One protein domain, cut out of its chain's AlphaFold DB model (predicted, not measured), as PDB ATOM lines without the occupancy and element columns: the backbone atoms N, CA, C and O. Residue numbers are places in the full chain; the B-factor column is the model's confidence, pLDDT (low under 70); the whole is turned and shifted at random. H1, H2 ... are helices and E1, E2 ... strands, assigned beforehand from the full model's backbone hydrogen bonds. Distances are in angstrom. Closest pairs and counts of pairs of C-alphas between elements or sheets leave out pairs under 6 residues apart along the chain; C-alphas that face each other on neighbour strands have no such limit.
ATOM      1  N   VAL A  18     105.715  25.638  78.196       87.75
ATOM      2  CA  VAL A  18     106.978  26.092  78.795       87.75
ATOM      3  C   VAL A  18     108.060  25.032  78.600       87.75
ATOM      4  O   VAL A  18     109.134  25.346  78.087       87.75
ATOM      5  N   ALA A  19     107.756  23.767  78.905       86.00
ATOM      6  CA  ALA A  19     108.677  22.647  78.701       86.00
ATOM      7  C   ALA A  19     109.101  22.492  77.229       86.00
ATOM      8  O   ALA A  19     110.281  22.289  76.950       86.00
ATOM      9  N   THR A  20     108.176  22.668  76.278       87.69
ATOM     10  CA  THR A  20     108.462  22.576  74.835       87.69
ATOM     11  C   THR A  20     109.496  23.604  74.395       87.69
ATOM     12  O   THR A  20     110.417  23.282  73.643       87.69
ATOM     13  N   ARG A  21     109.382  24.841  74.894       89.94
ATOM     14  CA  ARG A  21     110.346  25.905  74.590       89.94
ATOM     15  C   ARG A  21     111.735  25.572  75.121       89.94
ATOM     16  O   ARG A  21     112.706  25.771  74.400       89.94
ATOM     17  N   TRP A  22     111.835  25.026  76.332       89.25
ATOM     18  CA  TRP A  22     113.125  24.634  76.910       89.25
ATOM     19  C   TRP A  22     113.785  23.484  76.153       89.25
ATOM     20  O   TRP A  22     114.979  23.550  75.873       89.25
ATOM     21  N   VAL A  23     113.007  22.467  75.772       88.12
ATOM     22  CA  VAL A  23     113.499  21.339  74.969       88.12
ATOM     23  C   VAL A  23     114.089  21.828  73.651       88.12
ATOM     24  O   VAL A  23     115.212  21.459  73.315       88.12
ATOM     25  N   SER A  24     113.371  22.702  72.940       89.50
ATOM     26  CA  SER A  24     113.854  23.285  71.686       89.50
ATOM     27  C   SER A  24     115.076  24.185  71.898       89.50
ATOM     28  O   SER A  24     116.044  24.067  71.152       89.50
ATOM     29  N   HIS A  25     115.067  25.041  72.923       92.19
ATOM     30  CA  HIS A  25     116.146  25.996  73.184       92.19
ATOM     31  C   HIS A  25     117.477  25.312  73.523       92.19
ATOM     32  O   HIS A  25     118.520  25.705  73.008       92.19
ATOM     33  N   PHE A  26     117.444  24.274  74.362       91.00
ATOM     34  CA  PHE A  26     118.641  23.529  74.766       91.00
ATOM     35  C   PHE A  26     118.945  22.322  73.873       91.00
ATOM     36  O   PHE A  26     119.904  21.599  74.139       91.00
ATOM     37  N   ASN A  27     118.132  22.088  72.835       89.50
ATOM     38  CA  ASN A  27     118.189  20.897  71.989       89.50
ATOM     39  C   ASN A  27     118.232  19.596  72.820       89.50
ATOM     40  O   ASN A  27     119.030  18.687  72.572       89.50
ATOM     41  N   ALA A  28     117.406  19.541  73.867       88.38
ATOM     42  CA  ALA A  28     117.352  18.405  74.776       88.38
ATOM     43  C   ALA A  28     116.612  17.235  74.118       88.38
ATOM     44  O   ALA A  28     115.570  17.406  73.494       88.38
ATOM     45  N   ASN A  29     117.119  16.019  74.293       87.31
ATOM     46  CA  ASN A  29     116.490  14.800  73.769       87.31
ATOM     47  C   ASN A  29     115.668  14.040  74.826       87.31
ATOM     48  O   ASN A  29     115.012  13.048  74.505       87.31
ATOM     49  N   ARG A  30     115.727  14.473  76.089       85.62
ATOM     50  CA  ARG A  30     115.058  13.845  77.230       85.62
ATOM     51  C   ARG A  30     114.756  14.888  78.302       85.62
ATOM     52  O   ARG A  30     115.581  15.759  78.565       85.62
ATOM     53  N   ILE A  31     113.600  14.745  78.947       87.31
ATOM     54  CA  ILE A  31     113.252  15.432  80.195       87.31
ATOM     55  C   ILE A  31     113.234  14.388  81.316       87.31
ATOM     56  O   ILE A  31     112.845  13.241  81.088       87.31
ATOM     57  N   MET A  32     113.675  14.785  82.507       87.88
ATOM     58  CA  MET A  32     113.528  14.014  83.740       87.88
ATOM     59  C   MET A  32     112.886  14.917  84.788       87.88
ATOM     60  O   MET A  32     113.237  16.095  84.877       87.88
ATOM     61  N   VAL A  33     111.952  14.363  85.553       88.31
ATOM     62  CA  VAL A  33     111.332  15.034  86.696       88.31
ATOM     63  C   VAL A  33     111.786  14.312  87.955       88.31
ATOM     64  O   VAL A  33     111.779  13.083  87.995       88.31
ATOM     65  N   ILE A  34     112.216  15.078  88.950       89.88
ATOM     66  CA  ILE A  34     112.727  14.559  90.214       89.88
ATOM     67  C   ILE A  34     111.817  15.099  91.315       89.88
ATOM     68  O   ILE A  34     111.945  16.262  91.692       89.88
ATOM     69  N   ASP A  35     110.851  14.285  91.739       89.62
ATOM     70  CA  ASP A  35     109.856  14.629  92.762       89.62
ATOM     71  C   ASP A  35     109.272  13.340  93.361       89.62
ATOM     72  O   ASP A  35     108.517  12.621  92.699       89.62
ATOM     73  N   ASP A  36     109.625  13.051  94.614       90.56
ATOM     74  CA  ASP A  36     109.242  11.815  95.306       90.56
ATOM     75  C   ASP A  36     107.717  11.699  95.470       90.56
ATOM     76  O   ASP A  36     107.149  10.613  95.363       90.56
ATOM     77  N   ALA A  37     107.018  12.818  95.689       89.62
ATOM     78  CA  ALA A  37     105.574  12.821  95.905       89.62
ATOM     79  C   ALA A  37     104.792  12.549  94.612       89.62
ATOM     80  O   ALA A  37     103.703  11.967  94.655       89.62
ATOM     81  N   VAL A  38     105.319  12.975  93.462       88.25
ATOM     82  CA  VAL A  38     104.767  12.625  92.149       88.25
ATOM     83  C   VAL A  38     105.154  11.205  91.757       88.25
ATOM     84  O   VAL A  38     104.289  10.483  91.271       88.25
ATOM     85  N   ALA A  39     106.390  10.779  92.024       87.69
ATOM     86  CA  ALA A  39     106.832   9.408  91.769       87.69
ATOM     87  C   ALA A  39     106.049   8.371  92.599       87.69
ATOM     88  O   ALA A  39     105.782   7.274  92.122       87.69
ATOM     89  N   ALA A  40     105.618   8.718  93.815       89.44
ATOM     90  CA  ALA A  40     104.797   7.853  94.663       89.44
ATOM     91  C   ALA A  40     103.296   7.848  94.295       89.44
ATOM     92  O   ALA A  40     102.510   7.144  94.931       89.44
ATOM     93  N   ASN A  41     102.864   8.641  93.306       89.88
ATOM     94  CA  ASN A  41     101.464   8.755  92.908       89.88
ATOM     95  C   ASN A  41     101.300   8.520  91.402       89.88
ATOM     96  O   ASN A  41     101.453   9.438  90.598       89.88
ATOM     97  N   GLU A  42     100.881   7.306  91.043       87.69
ATOM     98  CA  GLU A  42     100.696   6.864  89.655       87.69
ATOM     99  C   GLU A  42      99.806   7.814  88.830       87.69
ATOM    100  O   GLU A  42     100.082   8.094  87.664       87.69
ATOM    101  N   GLY A  43      98.753   8.380  89.428       88.75
ATOM    102  CA  GLY A  43      97.890   9.343  88.742       88.75
ATOM    103  C   GLY A  43      98.628  10.632  88.366       88.75
ATOM    104  O   GLY A  43      98.461  11.150  87.260       88.75
ATOM    105  N   ARG A  44      99.474  11.143  89.267       87.56
ATOM    106  CA  ARG A  44     100.279  12.352  89.033       87.56
ATOM    107  C   ARG A  44     101.452  12.084  88.095       87.56
ATOM    108  O   ARG A  44     101.726  12.925  87.239       87.56
ATOM    109  N   GLU A  45     102.098  10.928  88.211       86.50
ATOM    110  CA  GLU A  45     103.118  10.461  87.267       86.50
ATOM    111  C   GLU A  45     102.556  10.410  85.841       86.50
ATOM    112  O   GLU A  45     103.106  11.031  84.925       86.50
ATOM    113  N   ASN A  46     101.409   9.753  85.662       86.31
ATOM    114  CA  ASN A  46     100.764   9.625  84.359       86.31
ATOM    115  C   ASN A  46     100.349  10.984  83.784       86.31
ATOM    116  O   ASN A  46     100.479  11.206  82.577       86.31
ATOM    117  N   ALA A  47      99.875  11.906  84.625       86.94
ATOM    118  CA  ALA A  47      99.555  13.264  84.196       86.94
ATOM    119  C   ALA A  47     100.807  14.019  83.710       86.94
ATOM    120  O   ALA A  47     100.787  14.616  82.632       86.94
ATOM    121  N   ALA A  48     101.919  13.945  84.448       84.88
ATOM    122  CA  ALA A  48     103.184  14.560  84.046       84.88
ATOM    123  C   ALA A  48     103.729  13.963  82.734       84.88
ATOM    124  O   ALA A  48     104.190  14.706  81.864       84.88
ATOM    125  N   ALA A  49     103.616  12.641  82.560       83.88
ATOM    126  CA  ALA A  49     103.985  11.941  81.331       83.88
ATOM    127  C   ALA A  49     103.203  12.450  80.110       83.88
ATOM    128  O   ALA A  49     103.801  12.714  79.065       83.88
ATOM    129  N   GLN A  50     101.891  12.654  80.251       84.44
ATOM    130  CA  GLN A  50     101.022  13.152  79.177       84.44
ATOM    131  C   GLN A  50     101.314  14.604  78.779       84.44
ATOM    132  O   GLN A  50     101.135  14.972  77.620       84.44
ATOM    133  N   CYS A  51     101.781  15.436  79.712       84.56
ATOM    134  CA  CYS A  51     102.132  16.828  79.424       84.56
ATOM    135  C   CYS A  51     103.516  16.993  78.775       84.56
ATOM    136  O   CYS A  51     103.872  18.103  78.369       84.56
ATOM    137  N   SER A  52     104.319  15.929  78.682       84.56
ATOM    138  CA  SER A  52     105.676  16.027  78.151       84.56
ATOM    139  C   SER A  52     105.693  16.177  76.625       84.56
ATOM    140  O   SER A  52     105.127  15.346  75.915       84.56
ATOM    141  N   PRO A  53     106.426  17.168  76.079       76.69
ATOM    142  CA  PRO A  53     106.549  17.405  74.634       76.69
ATOM    143  C   PRO A  53     107.399  16.358  73.883       76.69
ATOM    144  O   PRO A  53     107.824  16.588  72.753       76.69
ATOM    145  N   GLY A  54     107.672  15.208  74.500       68.19
ATOM    146  CA  GLY A  54     108.462  14.100  73.972       68.19
ATOM    147  C   GLY A  54     108.409  12.895  74.913       68.19
ATOM    148  O   GLY A  54     107.691  12.914  75.914       68.19
ATOM    149  N   ARG A  55     109.182  11.839  74.622       57.38
ATOM    150  CA  ARG A  55     109.225  10.621  75.450       57.38
ATOM    151  C   ARG A  55     109.893  10.935  76.802       57.38
ATOM    152  O   ARG A  55     111.116  10.858  76.918       57.38
ATOM    153  N   LEU A  56     109.098  11.332  77.799       59.44
ATOM    154  CA  LEU A  56     109.508  11.357  79.205       59.44
ATOM    155  C   LEU A  56     109.965   9.936  79.529       59.44
ATOM    156  O   LEU A  56     109.201   8.998  79.312       59.44
ATOM    157  N   GLN A  57     111.228   9.759  79.918       57.44
ATOM    158  CA  GLN A  57     111.708   8.403  80.174       57.44
ATOM    159  C   GLN A  57     111.488   8.004  81.621       57.44
ATOM    160  O   GLN A  57     111.025   6.895  81.806       57.44
ATOM    161  N   HIS A  58     111.714   8.876  82.611       59.22
ATOM    162  CA  HIS A  58     111.561   8.486  84.015       59.22
ATOM    163  C   HIS A  58     111.297   9.690  84.934       59.22
ATOM    164  O   HIS A  58     111.975  10.720  84.829       59.22
ATOM    165  N   LEU A  59     110.318   9.525  85.827       59.53
ATOM    166  CA  LEU A  59     110.247  10.221  87.108       59.53
ATOM    167  C   LEU A  59     111.153   9.478  88.087       59.53
ATOM    168  O   LEU A  59     111.103   8.253  88.163       59.53
ATOM    169  N   TYR A  60     112.008  10.207  88.795       61.72
ATOM    170  CA  TYR A  60     112.898   9.622  89.792       61.72
ATOM    171  C   TYR A  60     112.535  10.141  91.180       61.72
ATOM    172  O   TYR A  60     112.360  11.347  91.359       61.72
ATOM    173  N   SER A  61     112.467   9.216  92.138       48.88
ATOM    174  CA  SER A  61     112.572   9.518  93.565       48.88
ATOM    175  C   SER A  61     114.055   9.655  93.922       48.88
ATOM    176  O   SER A  61     114.880   8.895  93.401       48.88
TER     177      SER A  61
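What this domain is: This is residues 18 to 61 of the 63 residues of the protein "PTS system protein" of Klebsiella michiganensis (UniProt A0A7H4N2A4). The printed part is a long, thinly filled frame: the short parallel pair of strands E1 and E2 and the stretch leading into it make one long side, H3 makes much of the other, H2 sits at the turn between them at one end, and H1 is at the opposite end. After H3 the chain crosses back through residues 51 to 57 to bring E2 beside E1. It has 44 residues with three named helices and two named strands, in the order H1, E1, H2, H3, E2; the sheet's order is E1, E2, parallel, and the class is mixed, helices and strands. It is only just compact, close to loose, with a radius of gyration of the C-alphas of 10.6 A, and it is elongated, spanning 30 by 17 by 15 A.

Where its parts are: H1, residues 18 to 26, begins with C-alpha 18 at (106.978, 26.092, 78.795) and is 12.6 A long from first to last C-alpha. E1, residues 32 to 34, is 6.5 A long. H2, residues 36 to 39, is 4.9 A long. H3, residues 42 to 50, begins with C-alpha 42 at (100.696, 6.864, 89.655) and is 12.2 A long. E2, residues 58 to 60, is 6.0 A long and ends with C-alpha 60 at (112.898, 9.622, 89.792).

How they stand to each other: E1 and E2 are parallel neighbours, with 21 degrees between their directions. Their C-alphas 33 and 59 face each other at 5.0 A, and N 60 and O 33 are within hydrogen-bond range at 3.0 A. E1, H2 with H3, and E2 form a strand-helix-strand unit, two parallel neighbour strands with helices between them along the chain, and its crossover is right-handed. The closest C-alphas of H2 and E2, those of Ala 39 and Leu 59, are 5.8 A apart. Those of H3 and E2, Glu 45 and Leu 59, are 7.1 A apart. H2 and H3 only just touch, and only at the corner by their link, with 3 pairs of C-alphas within 8 A; the closest are those of Val 38 and Arg 44, at 5.5 A. H1 is apart from H2, H3 and E2, and E1 is apart from H3. Every O i to N i+4 pair is within hydrogen-bond range in H1 and H3; H2 is too short for such a pair.

The domain as a whole: The two C-alphas farthest apart are those of His 25 and Ala 40, at 30.3 A. The printed part has no cut and no long link; that from H3 to E2, 7 residues, is short, and the other three are tight. The mean pLDDT of the printed part is 82.4, and residues 54 to 61 are under 70.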